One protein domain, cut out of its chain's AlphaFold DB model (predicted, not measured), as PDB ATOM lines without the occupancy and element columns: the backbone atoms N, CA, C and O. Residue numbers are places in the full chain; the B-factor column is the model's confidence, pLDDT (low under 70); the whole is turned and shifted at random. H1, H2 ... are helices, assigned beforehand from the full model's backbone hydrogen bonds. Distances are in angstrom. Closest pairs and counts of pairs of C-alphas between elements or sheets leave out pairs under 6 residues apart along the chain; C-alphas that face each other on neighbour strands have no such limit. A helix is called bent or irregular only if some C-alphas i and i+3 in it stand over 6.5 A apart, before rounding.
ATOM      1  N   GLU A   3     209.312 201.910 173.618       94.25
ATOM      2  CA  GLU A   3     209.449 203.327 173.264       94.25
ATOM      3  C   GLU A   3     209.931 203.597 171.825       94.25
ATOM      4  O   GLU A   3     209.793 204.720 171.350       94.25
ATOM      5  N   PHE A   4     210.493 202.596 171.138       95.75
ATOM      6  CA  PHE A   4     210.989 202.701 169.762       95.75
ATOM      7  C   PHE A   4     210.037 202.095 168.725       95.75
ATOM      8  O   PHE A   4     210.333 202.176 167.535       95.75
ATOM      9  N   LEU A   5     208.893 201.529 169.134       94.69
ATOM     10  CA  LEU A   5     207.884 201.041 168.186       94.69
ATOM     11  C   LEU A   5     207.409 202.122 167.201       94.69
ATOM     12  O   LEU A   5     207.315 201.802 166.020       94.69
ATOM     13  N   PRO A   6     207.185 203.392 167.605       95.38
ATOM     14  CA  PRO A   6     206.825 204.432 166.644       95.38
ATOM     15  C   PRO A   6     207.897 204.635 165.566       95.38
ATOM     16  O   PRO A   6     207.571 204.674 164.390       95.38
ATOM     17  N   ALA A   7     209.180 204.696 165.944       96.31
ATOM     18  CA  ALA A   7     210.272 204.802 164.971       96.31
ATOM     19  C   ALA A   7     210.328 203.586 164.039       96.31
ATOM     20  O   ALA A   7     210.528 203.743 162.839       96.31
ATOM     21  N   ALA A   8     210.159 202.381 164.588       96.81
ATOM     22  CA  ALA A   8     210.176 201.147 163.812       96.81
ATOM     23  C   ALA A   8     209.024 201.079 162.800       96.81
ATOM     24  O   ALA A   8     209.239 200.661 161.666       96.81
ATOM     25  N   TYR A   9     207.831 201.527 163.195       95.75
ATOM     26  CA  TYR A   9     206.665 201.593 162.322       95.75
ATOM     27  C   TYR A   9     206.874 202.552 161.149       95.75
ATOM     28  O   TYR A   9     206.674 202.162 160.004       95.75
ATOM     29  N   GLU A  10     207.360 203.765 161.408       96.06
ATOM     30  CA  GLU A  10     207.630 204.740 160.343       96.06
ATOM     31  C   GLU A  10     208.718 204.261 159.378       96.06
ATOM     32  O   GLU A  10     208.567 204.377 158.166       96.06
ATOM     33  N   LEU A  11     209.792 203.656 159.896       95.88
ATOM     34  CA  LEU A  11     210.848 203.075 159.058       95.88
ATOM     35  C   LEU A  11     210.330 201.928 158.190       95.88
ATOM     36  O   LEU A  11     210.781 201.769 157.060       95.88
ATOM     37  N   TYR A  12     209.395 201.130 158.709       95.25
ATOM     38  CA  TYR A  12     208.743 200.081 157.937       95.25
ATOM     39  C   TYR A  12     207.873 200.668 156.818       95.25
ATOM     40  O   TYR A  12     207.999 200.243 155.673       95.25
ATOM     41  N   LEU A  13     207.047 201.679 157.116       93.69
ATOM     42  CA  LEU A  13     206.233 202.368 156.105       93.69
ATOM     43  C   LEU A  13     207.086 203.033 155.016       93.69
ATOM     44  O   LEU A  13     206.691 203.042 153.852       93.69
ATOM     45  N   ALA A  14     208.252 203.564 155.384       94.88
ATOM     46  CA  ALA A  14     209.206 204.167 154.457       94.88
ATOM     47  C   ALA A  14     210.050 203.141 153.671       94.88
ATOM     48  O   ALA A  14     210.749 203.523 152.735       94.88
ATOM     49  N   GLY A  15     210.017 201.851 154.034       95.06
ATOM     50  CA  GLY A  15     210.866 200.814 153.435       95.06
ATOM     51  C   GLY A  15     212.353 200.917 153.811       95.06
ATOM     52  O   GLY A  15     213.211 200.378 153.117       95.06
ATOM     53  N   GLU A  16     212.682 201.614 154.902       96.00
ATOM     54  CA  GLU A  16     214.060 201.865 155.356       96.00
ATOM     55  C   GLU A  16     214.534 200.874 156.436       96.00
ATOM     56  O   GLU A  16     215.698 200.878 156.847       96.00
ATOM     57  N   ASN A  17     213.646 200.002 156.914       94.56
ATOM     58  CA  ASN A  17     213.890 199.060 158.007       94.56
ATOM     59  C   ASN A  17     215.107 198.145 157.772       94.56
ATOM     60  O   ASN A  17     215.909 197.965 158.691       94.56
ATOM     61  N   GLU A  18     215.286 197.598 156.565       94.00
ATOM     62  CA  GLU A  18     216.421 196.713 156.249       94.00
ATOM     63  C   GLU A  18     217.762 197.453 156.264       94.00
ATOM     64  O   GLU A  18     218.759 196.932 156.764       94.00
ATOM     65  N   ILE A  19     217.781 198.697 155.776       95.38
ATOM     66  CA  ILE A  19     218.980 199.544 155.767       95.38
ATOM     67  C   ILE A  19     219.427 199.810 157.206       95.38
ATOM     68  O   ILE A  19     220.602 199.646 157.541       95.38
ATOM     69  N   ILE A  20     218.486 200.173 158.083       95.81
ATOM     70  CA  ILE A  20     218.784 200.429 159.495       95.81
ATOM     71  C   ILE A  20     219.220 199.151 160.219       95.81
ATOM     72  O   ILE A  20     220.168 199.202 161.003       95.81
ATOM     73  N   LEU A  21     218.586 198.005 159.950       95.94
ATOM     74  CA  LEU A  21     219.012 196.719 160.513       95.94
ATOM     75  C   LEU A  21     220.446 196.378 160.111       95.94
ATOM     76  O   LEU A  21     221.257 196.059 160.980       95.94
ATOM     77  N   LYS A  22     220.791 196.540 158.832       95.38
ATOM     78  CA  LYS A  22     222.154 196.323 158.346       95.38
ATOM     79  C   LYS A  22     223.155 197.255 159.030       95.38
ATOM     80  O   LYS A  22     224.219 196.804 159.445       95.38
ATOM     81  N   ASN A  23     222.821 198.533 159.213       94.31
ATOM     82  CA  ASN A  23     223.684 199.463 159.951       94.31
ATOM     83  C   ASN A  23     223.906 198.993 161.397       94.31
ATOM     84  O   ASN A  23     225.038 198.969 161.873       94.31
ATOM     85  N   LEU A  24     222.846 198.534 162.066       94.38
ATOM     86  CA  LEU A  24     222.902 197.996 163.427       94.38
ATOM     87  C   LEU A  24     223.715 196.699 163.556       94.38
ATOM     88  O   LEU A  24     224.099 196.358 164.674       94.38
ATOM     89  N   GLU A  25     223.931 195.942 162.481       91.44
ATOM     90  CA  GLU A  25     224.778 194.736 162.485       91.44
ATOM     91  C   GLU A  25     226.268 195.073 162.404       91.44
ATOM     92  O   GLU A  25     227.087 194.417 163.043       91.44
ATOM     93  N   HIS A  26     226.618 196.105 161.635       87.38
ATOM     94  CA  HIS A  26     228.009 196.509 161.414       87.38
ATOM     95  C   HIS A  26     228.513 197.485 162.486       87.38
ATOM     96  O   HIS A  26     229.719 197.684 162.632       87.38
ATOM     97  N   GLN A  27     227.600 198.103 163.237       85.31
ATOM     98  CA  GLN A  27     227.927 199.064 164.278       85.31
ATOM     99  C   GLN A  27     228.331 198.358 165.578       85.31
ATOM    100  O   GLN A  27     227.526 197.687 166.223       85.31
ATOM    101  N   THR A  28     229.592 198.539 165.974       79.12
ATOM    102  CA  THR A  28     230.160 197.977 167.212       79.12
ATOM    103  C   THR A  28     230.220 198.980 168.363       79.12
ATOM    104  O   THR A  28     230.419 198.586 169.512       79.12
ATOM    105  N   ASP A  29     230.046 200.270 168.075       84.81
ATOM    106  CA  ASP A  29     230.023 201.310 169.095       84.81
ATOM    107  C   ASP A  29     228.662 201.401 169.813       84.81
ATOM    108  O   ASP A  29     227.649 200.811 169.429       84.81
ATOM    109  N   SER A  30     228.658 202.146 170.919       86.56
ATOM    110  CA  SER A  30     227.461 202.393 171.731       86.56
ATOM    111  C   SER A  30     226.650 203.609 171.265       86.56
ATOM    112  O   SER A  30     225.670 203.978 171.919       86.56
ATOM    113  N   ILE A  31     227.045 204.250 170.160       90.81
ATOM    114  CA  ILE A  31     226.382 205.449 169.651       90.81
ATOM    115  C   ILE A  31     225.048 205.029 169.030       90.81
ATOM    116  O   ILE A  31     224.931 203.978 168.415       90.81
ATOM    117  N   CYS A  32     223.996 205.825 169.205       93.62
ATOM    118  CA  CYS A  32     222.698 205.503 168.611       93.62
ATOM    119  C   CYS A  32     222.797 205.451 167.075       93.62
ATOM    120  O   CYS A  32     223.363 206.364 166.482       93.62
ATOM    121  N   VAL A  33     222.183 204.459 166.423       95.12
ATOM    122  CA  VAL A  33     222.150 204.359 164.946       95.12
ATOM    123  C   VAL A  33     221.505 205.576 164.263       95.12
ATOM    124  O   VAL A  33     221.820 205.899 163.122       95.12
ATOM    125  N   PHE A  34     220.619 206.296 164.959       94.06
ATOM    126  CA  PHE A  34     219.999 207.526 164.449       94.06
ATOM    127  C   PHE A  34     220.815 208.788 164.739       94.06
ATOM    128  O   PHE A  34     220.373 209.891 164.414       94.06
ATOM    129  N   TYR A  35     221.973 208.668 165.387       93.19
ATOM    130  CA  TYR A  35     222.820 209.818 165.650       93.19
ATOM    131  C   TYR A  35     223.413 210.348 164.342       93.19
ATOM    132  O   TYR A  35     224.064 209.624 163.595       93.19
ATOM    133  N   ASN A  36     223.202 211.634 164.082       91.44
ATOM    134  CA  ASN A  36     223.763 212.337 162.943       91.44
ATOM    135  C   ASN A  36     224.482 213.607 163.431       91.44
ATOM    136  O   ASN A  36     223.806 214.601 163.722       91.44
ATOM    137  N   PRO A  37     225.829 213.620 163.478       88.44
ATOM    138  CA  PRO A  37     226.593 214.774 163.955       88.44
ATOM    139  C   PRO A  37     226.437 216.013 163.062       88.44
ATOM    140  O   PRO A  37     226.630 217.132 163.530       88.44
ATOM    141  N   PHE A  38     226.048 215.836 161.797       88.94
ATOM    142  CA  PHE A  38     225.801 216.925 160.848       88.94
ATOM    143  C   PHE A  38     224.314 217.304 160.753       88.94
ATOM    144  O   PHE A  38     223.934 218.183 159.978       88.94
ATOM    145  N   GLY A  39     223.453 216.633 161.522       79.00
ATOM    146  CA  GLY A  39     222.014 216.853 161.515       79.00
ATOM    147  C   GLY A  39     221.608 218.159 162.198       79.00
ATOM    148  O   GLY A  39     222.216 218.605 163.170       79.00
ATOM    149  N   ARG A  40     220.509 218.751 161.724       74.75
ATOM    150  CA  ARG A  40     219.768 219.780 162.471       74.75
ATOM    151  C   ARG A  40     218.800 219.075 163.436       74.75
ATOM    152  O   ARG A  40     218.436 217.932 163.191       74.75
ATOM    153  N   ASN A  41     218.375 219.739 164.513       77.88
ATOM    154  CA  ASN A  41     217.448 219.201 165.532       77.88
ATOM    155  C   ASN A  41     218.057 218.117 166.442       77.88
ATOM    156  O   ASN A  41     217.689 216.948 166.394       77.88
ATOM    157  N   GLY A  42     218.993 218.505 167.312       74.69
ATOM    158  CA  GLY A  42     219.492 217.617 168.371       74.69
ATOM    159  C   GLY A  42     220.252 216.384 167.873       74.69
ATOM    160  O   GLY A  42     220.247 215.367 168.562       74.69
ATOM    161  N   PHE A  43     220.878 216.478 166.692       88.44
ATOM    162  CA  PHE A  43     221.765 215.458 166.122       88.44
ATOM    163  C   PHE A  43     221.112 214.078 165.936       88.44
ATOM    164  O   PHE A  43     221.776 213.052 166.057       88.44
ATOM    165  N   CYS A  44     219.803 214.031 165.666       91.94
ATOM    166  CA  CYS A  44     219.063 212.791 165.432       91.94
ATOM    167  C   CYS A  44     218.394 212.820 164.055       91.94
ATOM    168  O   CYS A  44     217.605 213.722 163.777       91.94
ATOM    169  N   SER A  45     218.671 211.826 163.208       91.94
ATOM    170  CA  SER A  45     218.031 211.680 161.893       91.94
ATOM    171  C   SER A  45     216.547 211.318 161.995       91.94
ATOM    172  O   SER A  45     215.771 211.696 161.127       91.94
ATOM    173  N   ASN A  46     216.130 210.668 163.087       91.88
ATOM    174  CA  ASN A  46     214.737 210.309 163.356       91.88
ATOM    175  C   ASN A  46     214.162 211.120 164.534       91.88
ATOM    176  O   ASN A  46     213.661 210.580 165.520       91.88
ATOM    177  N   PHE A  47     214.301 212.450 164.484       91.44
ATOM    178  CA  PHE A  47     213.959 213.319 165.617       91.44
ATOM    179  C   PHE A  47     212.476 213.255 166.015       91.44
ATOM    180  O   PHE A  47     212.163 213.262 167.207       91.44
ATOM    181  N   VAL A  48     211.566 213.175 165.036       92.81
ATOM    182  CA  VAL A  48     210.114 213.176 165.273       92.81
ATOM    183  C   VAL A  48     209.683 211.909 166.009       92.81
ATOM    184  O   VAL A  48     208.984 212.010 167.016       92.81
ATOM    185  N   HIS A  49     210.162 210.732 165.598       94.75
ATOM    186  CA  HIS A  49     209.731 209.447 166.166       94.75
ATOM    187  C   HIS A  49     210.746 208.839 167.142       94.75
ATOM    188  O   HIS A  49     210.611 207.682 167.532       94.75
ATOM    189  N   ARG A  50     211.742 209.617 167.596       93.62
ATOM    190  CA  ARG A  50     212.743 209.166 168.579       93.62
ATOM    191  C   ARG A  50     212.100 208.639 169.863       93.62
ATOM    192  O   ARG A  50     211.078 209.162 170.321       93.62
ATOM    193  N   GLY A  51     212.784 207.677 170.479       93.81
ATOM    194  CA  GLY A  51     212.348 207.035 171.713       93.81
ATOM    195  C   GLY A  51     212.085 208.014 172.858       93.81
ATOM    196  O   GLY A  51     212.659 209.107 172.931       93.81
ATOM    197  N   LEU A  52     211.215 207.593 173.776       93.75
ATOM    198  CA  LEU A  52     210.811 208.357 174.954       93.75
ATOM    199  C   LEU A  52     212.022 208.799 175.788       93.75
ATOM    200  O   LEU A  52     212.099 209.968 176.166       93.75
ATOM    201  N   VAL A  53     213.004 207.916 175.992       91.88
ATOM    202  CA  VAL A  53     214.259 208.235 176.687       91.88
ATOM    203  C   VAL A  53     214.955 209.470 176.101       91.88
ATOM    204  O   VAL A  53     215.355 210.366 176.844       91.88
ATOM    205  N   CYS A  54     215.018 209.591 174.771       91.12
ATOM    206  CA  CYS A  54     215.651 210.717 174.080       91.12
ATOM    207  C   CYS A  54     214.822 212.010 174.148       91.12
ATOM    208  O   CYS A  54     215.357 213.089 173.904       91.12
ATOM    209  N   ARG A  55     213.520 211.918 174.446       91.25
ATOM    210  CA  ARG A  55     212.648 213.080 174.682       91.25
ATOM    211  C   ARG A  55     212.745 213.581 176.122       91.25
ATOM    212  O   ARG A  55     212.635 214.781 176.351       91.25
ATOM    213  N   LEU A  56     212.937 212.671 177.076       92.31
ATOM    214  CA  LEU A  56     213.008 212.985 178.503       92.31
ATOM    215  C   LEU A  56     214.411 213.432 178.929       92.31
ATOM    216  O   LEU A  56     214.546 214.306 179.789       92.31
ATOM    217  N   PHE A  57     215.462 212.868 178.337       89.25
ATOM    218  CA  PHE A  57     216.834 213.259 178.639       89.25
ATOM    219  C   PHE A  57     217.080 214.734 178.283       89.25
ATOM    220  O   PHE A  57     216.781 215.176 177.177       89.25
ATOM    221  N   GLY A  58     217.620 215.505 179.225       85.88
ATOM    222  CA  GLY A  58     217.881 216.938 179.072       85.88
ATOM    223  C   GLY A  58     216.721 217.859 179.454       85.88
ATOM    224  O   GLY A  58     216.959 219.036 179.706       85.88
ATOM    225  N   PHE A  59     215.493 217.338 179.545       85.75
ATOM    226  CA  PHE A  59     214.279 218.146 179.746       85.75
ATOM    227  C   PHE A  59     213.414 217.695 180.927       85.75
ATOM    228  O   PHE A  59     212.510 218.419 181.332       85.75
ATOM    229  N   SER A  60     213.664 216.505 181.473       93.19
ATOM    230  CA  SER A  60     212.887 215.925 182.571       93.19
ATOM    231  C   SER A  60     213.638 215.932 183.895       93.19
ATOM    232  O   SER A  60     214.850 216.140 183.967       93.19
ATOM    233  N   GLU A  95     208.266 214.804 185.118       93.50
ATOM    234  CA  GLU A  95     208.912 213.767 185.922       93.50
ATOM    235  C   GLU A  95     209.094 212.498 185.076       93.50
ATOM    236  O   GLU A  95     208.114 211.911 184.619       93.50
ATOM    237  N   MET A  96     210.332 212.051 184.876       94.19
ATOM    238  CA  MET A  96     210.683 210.904 184.036       94.19
ATOM    239  C   MET A  96     209.944 209.624 184.462       94.19
ATOM    240  O   MET A  96     209.371 208.940 183.615       94.19
ATOM    241  N   SER A  97     209.889 209.338 185.766       92.00
ATOM    242  CA  SER A  97     209.185 208.183 186.352       92.00
ATOM    243  C   SER A  97     207.714 208.134 185.947       92.00
ATOM    244  O   SER A  97     207.227 207.071 185.571       92.00
ATOM    245  N   SER A  98     207.019 209.277 185.945       93.75
ATOM    246  CA  SER A  98     205.609 209.340 185.543       93.75
ATOM    247  C   SER A  98     205.376 208.878 184.098       93.75
ATOM    248  O   SER A  98     204.380 208.214 183.816       93.75
ATOM    249  N   TYR A  99     206.303 209.164 183.177       94.00
ATOM    250  CA  TYR A  99     206.196 208.729 181.782       94.00
ATOM    251  C   TYR A  99     206.511 207.242 181.621       94.00
ATOM    252  O   TYR A  99     205.801 206.555 180.888       94.00
ATOM    253  N   TYR A 100     207.519 206.725 182.327       92.50
ATOM    254  CA  TYR A 100     207.793 205.286 182.319       92.50
ATOM    255  C   TYR A 100     206.668 204.479 182.966       92.50
ATOM    256  O   TYR A 100     206.374 203.387 182.494       92.50
ATOM    257  N   LEU A 101     205.967 205.029 183.962       92.94
ATOM    258  CA  LEU A 101     204.775 204.396 184.525       92.94
ATOM    259  C   LEU A 101     203.635 204.303 183.498       92.94
ATOM    260  O   LEU A 101     202.978 203.271 183.405       92.94
ATOM    261  N   ARG A 102     203.430 205.343 182.677       93.44
ATOM    262  CA  ARG A 102     202.460 205.301 181.562       93.44
ATOM    263  C   ARG A 102     202.865 204.300 180.477       93.44
ATOM    264  O   ARG A 102     202.017 203.626 179.892       93.44
ATOM    265  N   LEU A 103     204.165 204.193 180.205       91.94
ATOM    266  CA  LEU A 103     204.693 203.193 179.280       91.94
ATOM    267  C   LEU A 103     204.449 201.777 179.826       91.94
ATOM    268  O   LEU A 103     203.991 200.904 179.093       91.94
ATOM    269  N   TYR A 104     204.662 201.583 181.129       93.44
ATOM    270  CA  TYR A 104     204.384 200.335 181.833       93.44
ATOM    271  C   TYR A 104     202.905 199.951 181.803       93.44
ATOM    272  O   TYR A 104     202.586 198.796 181.540       93.44
ATOM    273  N   SER A 105     201.990 200.910 181.982       93.31
ATOM    274  CA  SER A 105     200.551 200.637 181.874       93.31
ATOM    275  C   SER A 105     200.093 200.253 180.464       93.31
ATOM    276  O   SER A 105     198.981 199.760 180.316       93.31
ATOM    277  N   THR A 106     200.915 200.492 179.434       91.69
ATOM    278  CA  THR A 106     200.604 200.085 178.053       91.69
ATOM    279  C   THR A 106     200.943 198.616 177.822       91.69
ATOM    280  O   THR A 106     200.109 197.860 177.338       91.69
ATOM    281  N   ASP A 107     202.162 198.207 178.184       92.50
ATOM    282  CA  ASP A 107     202.598 196.812 178.108       92.50
ATOM    283  C   ASP A 107     203.611 196.526 179.230       92.50
ATOM    284  O   ASP A 107     204.781 196.920 179.127       92.50
ATOM    285  N   PRO A 108     203.196 195.839 180.308       90.75
ATOM    286  CA  PRO A 108     204.074 195.521 181.429       90.75
ATOM    287  C   PRO A 108     205.249 194.604 181.069       90.75
ATOM    288  O   PRO A 108     206.305 194.705 181.683       90.75
ATOM    289  N   ILE A 109     205.093 193.707 180.092       90.62
ATOM    290  CA  ILE A 109     206.094 192.682 179.764       90.62
ATOM    291  C   ILE A 109     207.237 193.299 178.955       90.62
ATOM    292  O   ILE A 109     208.410 193.024 179.219       90.62
ATOM    293  N   LEU A 110     206.910 194.140 177.974       88.38
ATOM    294  CA  LEU A 110     207.897 194.788 177.109       88.38
ATOM    295  C   LEU A 110     208.526 196.033 177.741       88.38
ATOM    296  O   LEU A 110     209.627 196.427 177.348       88.38
ATOM    297  N   SER A 111     207.847 196.668 178.699       85.81
ATOM    298  CA  SER A 111     208.336 197.881 179.368       85.81
ATOM    299  C   SER A 111     209.375 197.618 180.460       85.81
ATOM    300  O   SER A 111     210.236 198.468 180.673       85.81
ATOM    301  N   ILE A 112     209.345 196.457 181.125       85.69
ATOM    302  CA  ILE A 112     210.319 196.105 182.179       85.69
ATOM    303  C   ILE A 112     211.666 195.625 181.631       85.69
ATOM    304  O   ILE A 112     212.635 195.520 182.380       85.69
ATOM    305  N   GLN A 113     211.738 195.309 180.337       86.31
ATOM    306  CA  GLN A 113     212.956 194.807 179.711       86.31
ATOM    307  C   GLN A 113     213.853 195.967 179.275       86.31
ATOM    308  O   GLN A 113     213.542 196.712 178.340       86.31
ATOM    309  N   TYR A 114     214.997 196.089 179.942       85.00
ATOM    310  CA  TYR A 114     216.007 197.090 179.629       85.00
ATOM    311  C   TYR A 114     217.030 196.526 178.650       85.00
ATOM    312  O   TYR A 114     217.691 195.530 178.931       85.00
ATOM    313  N   PHE A 115     217.183 197.208 177.518       91.06
ATOM    314  CA  PHE A 115     218.207 196.913 176.522       91.06
ATOM    315  C   PHE A 115     218.968 198.195 176.175       91.06
ATOM    316  O   PHE A 115     218.363 199.276 176.212       91.06
ATOM    317  N   PRO A 116     220.242 198.102 175.758       92.19
ATOM    318  CA  PRO A 116     220.932 199.189 175.076       92.19
ATOM    319  C   PRO A 116     220.078 199.781 173.948       92.19
ATOM    320  O   PRO A 116     219.297 199.072 173.311       92.19
ATOM    321  N   VAL A 117     220.235 201.079 173.677       93.31
ATOM    322  CA  VAL A 117     219.392 201.823 172.720       93.31
ATOM    323  C   VAL A 117     219.327 201.129 171.357       93.31
ATOM    324  O   VAL A 117     218.237 200.848 170.863       93.31
ATOM    325  N   ASN A 118     220.479 200.761 170.794       95.19
ATOM    326  CA  ASN A 118     220.558 200.082 169.498       95.19
ATOM    327  C   ASN A 118     219.893 198.699 169.505       95.19
ATOM    328  O   ASN A 118     219.226 198.325 168.542       95.19
ATOM    329  N   GLU A 119     220.007 197.949 170.602       94.50
ATOM    330  CA  GLU A 119     219.327 196.658 170.732       94.50
ATOM    331  C   GLU A 119     217.808 196.838 170.862       94.50
ATOM    332  O   GLU A 119     217.039 196.107 170.235       94.50
ATOM    333  N   SER A 120     217.362 197.849 171.612       94.94
ATOM    334  CA  SER A 120     215.947 198.212 171.704       94.94
ATOM    335  C   SER A 120     215.356 198.565 170.338       94.94
ATOM    336  O   SER A 120     214.244 198.126 170.047       94.94
ATOM    337  N   ILE A 121     216.088 199.320 169.509       95.81
ATOM    338  CA  ILE A 121     215.682 199.675 168.140       95.81
ATOM    339  C   ILE A 121     215.622 198.421 167.263       95.81
ATOM    340  O   ILE A 121     214.609 198.190 166.608       95.81
ATOM    341  N   ARG A 122     216.655 197.568 167.301       96.00
ATOM    342  CA  ARG A 122     216.696 196.308 166.540       96.00
ATOM    343  C   ARG A 122     215.492 195.418 166.852       96.00
ATOM    344  O   ARG A 122     214.821 194.934 165.944       96.00
ATOM    345  N   LYS A 123     215.184 195.227 168.139       95.31
ATOM    346  CA  LYS A 123     214.025 194.434 168.578       95.31
ATOM    347  C   LYS A 123     212.701 195.058 168.136       95.31
ATOM    348  O   LYS A 123     211.813 194.326 167.711       95.31
ATOM    349  N   ALA A 124     212.575 196.385 168.208       95.69
ATOM    350  CA  ALA A 124     211.385 197.098 167.747       95.69
ATOM    351  C   ALA A 124     211.158 196.910 166.238       95.69
ATOM    352  O   ALA A 124     210.041 196.592 165.835       95.69
ATOM    353  N   LEU A 125     212.214 197.028 165.424       96.31
ATOM    354  CA  LEU A 125     212.166 196.782 163.978       96.31
ATOM    355  C   LEU A 125     211.732 195.350 163.666       96.31
ATOM    356  O   LEU A 125     210.739 195.155 162.971       96.31
ATOM    357  N   ASN A 126     212.406 194.357 164.251       95.38
ATOM    358  CA  ASN A 126     212.080 192.947 164.026       95.38
ATOM    359  C   ASN A 126     210.635 192.618 164.421       95.38
ATOM    360  O   ASN A 126     209.933 191.938 163.681       95.38
ATOM    361  N   ASN A 127     210.170 193.111 165.571       94.19
ATOM    362  CA  ASN A 127     208.801 192.871 166.023       94.19
ATOM    363  C   ASN A 127     207.760 193.508 165.097       94.19
ATOM    364  O   ASN A 127     206.778 192.856 164.758       94.19
ATOM    365  N   THR A 128     208.011 194.739 164.648       94.88
ATOM    366  CA  THR A 128     207.141 195.449 163.703       94.88
ATOM    367  C   THR A 128     207.053 194.682 162.384       94.88
ATOM    368  O   THR A 128     205.961 194.373 161.923       94.88
ATOM    369  N   MET A 129     208.196 194.290 161.812       93.56
ATOM    370  CA  MET A 129     208.242 193.514 160.568       93.56
ATOM    371  C   MET A 129     207.471 192.195 160.682       93.56
ATOM    372  O   MET A 129     206.686 191.871 159.794       93.56
ATOM    373  N   LEU A 130     207.663 191.459 161.782       93.06
ATOM    374  CA  LEU A 130     206.944 190.211 162.040       93.06
ATOM    375  C   LEU A 130     205.430 190.442 162.135       93.06
ATOM    376  O   LEU A 130     204.671 189.729 161.482       93.06
ATOM    377  N   ASP A 131     204.982 191.441 162.901       91.56
ATOM    378  CA  ASP A 131     203.553 191.751 163.051       91.56
ATOM    379  C   ASP A 131     202.896 192.045 161.691       91.56
ATOM    380  O   ASP A 131     201.861 191.458 161.363       91.56
ATOM    381  N   PHE A 132     203.526 192.870 160.847       89.94
ATOM    382  CA  PHE A 132     202.990 193.180 159.519       89.94
ATOM    383  C   PHE A 132     203.014 191.987 158.561       89.94
ATOM    384  O   PHE A 132     202.030 191.776 157.853       89.94
ATOM    385  N   GLN A 133     204.065 191.160 158.573       88.31
ATOM    386  CA  GLN A 133     204.102 189.935 157.766       88.31
ATOM    387  C   GLN A 133     202.939 188.993 158.112       88.31
ATOM    388  O   GLN A 133     202.247 188.511 157.216       88.31
ATOM    389  N   TYR A 134     202.664 188.773 159.401       88.19
ATOM    390  CA  TYR A 134     201.564 187.899 159.822       88.19
ATOM    391  C   TYR A 134     200.175 188.499 159.591       88.19
ATOM    392  O   TYR A 134     199.227 187.750 159.351       88.19
ATOM    393  N   ARG A 135     200.029 189.828 159.650       85.69
ATOM    394  CA  ARG A 135     198.761 190.498 159.320       85.69
ATOM    395  C   ARG A 135     198.419 190.385 157.840       85.69
ATOM    396  O   ARG A 135     197.265 190.121 157.531       85.69
ATOM    397  N   ILE A 136     199.406 190.526 156.953       71.25
ATOM    398  CA  ILE A 136     199.211 190.396 155.501       71.25
ATOM    399  C   ILE A 136     198.770 188.974 155.129       71.25
ATOM    400  O   ILE A 136     197.903 188.815 154.285       71.25
ATOM    401  N   ILE A 137     199.295 187.940 155.794       61.91
ATOM    402  CA  ILE A 137     198.919 186.534 155.532       61.91
ATOM    403  C   ILE A 137     197.467 186.220 155.956       61.91
ATOM    404  O   ILE A 137     196.893 185.226 155.515       61.91
ATOM    405  N   ARG A 138     196.868 187.036 156.831       53.91
ATOM    406  CA  ARG A 138     195.501 186.840 157.344       53.91
ATOM    407  C   ARG A 138     194.436 187.683 156.629       53.91
ATOM    408  O   ARG A 138     193.270 187.559 157.001       53.91
ATOM    409  N   ALA A 139     194.824 188.539 155.685       50.25
ATOM    410  CA  ALA A 139     193.930 189.390 154.894       50.25
ATOM    411  C   ALA A 139     193.690 188.780 153.508       50.25
ATOM    412  O   ALA A 139     192.542 188.894 153.027       50.25
TER     413      ALA A 139
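Overview. This is residues 3 to 60 and 95 to 139 of the 139 residues of an uncharacterized protein of Bacteroides sp. SM23_62 (UniProt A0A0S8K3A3). A long helix, H6, crosses the middle helix H1 and runs beside H2 with its first part, while its far end, residues 133 to 137, sticks out as an arm with residues 138 and 139. H3, H4 and H5 lie toward the beginning of H1, away from H2, and a long loop, residues 27 to 51, winds from H2 back to H3. The printed part has 103 residues with six named helices, H1 to H6 in order along the chain, and no named strand; its class is all helix. It is compact, with a radius of gyration of the C-alphas of 14.4 A and spans of 43 by 36 by 23 A.

Along the chain. H1 is residues 3 to 13, 17.5 A from first to last C-alpha, beginning at C-alpha 3 (209.449, 203.327, 173.264). It is irregular: C-alphas 3 and 6 are 7.2 A apart. H2 is residues 17 to 26, 14.7 A long. H3 is residues 52 to 56, 6.2 A long. H4 is residues 96 to 106, 16.0 A long, beginning at C-alpha 96 (210.683, 210.904, 184.036). H5 is residues 108 to 111, 5.3 A long. H6 is residues 117 to 137, 30.8 A long, ending at C-alpha 137 (198.919, 186.534, 155.532).

Arrangement. H1 touches H6, which touches it with residues 120 to 129 alone; the closest C-alphas of the two are those of Ala 8 and Leu 125, 4.8 A apart. The two run the same way at a steep tilt of 51 degrees. H2 touches residues 118 to 125 of H6 alone, the closest C-alphas being those of Leu 21 and Arg 122, 6.5 A apart. They run opposite ways at a tilt of 36 degrees, only just steep. H1 and H2 are close but not clearly touching, with the C-alphas of Leu 11 and Asn 17 closest at 5.1 A. H1 and H3 only just touch, with 3 pairs of C-alphas within 8 A, the closest those of Glu 3 and Leu 52 at 5.5 A. H4 and H5 only just touch, also with 3 such pairs, the closest those of Tyr 104 and Ser 111 at 5.3 A. H4 and H6 are apart. In H2, H3, H4 and H6 every O i to N i+4 pair is within hydrogen-bond range; in H1 6 of 7 are, and H5 is too short for such a pair.

Size, cuts and confidence. The C-alphas farthest apart are those of Gly 58 and Ala 139, 43.8 A. Residues 61 to 94 are not printed, and C-alphas 60 and 95 are 5.6 A apart across the cut. The link from H2 to H3 is long, with 25 residues. The mean pLDDT of the printed part is 90.4, and residues 137 to 139 are under 70.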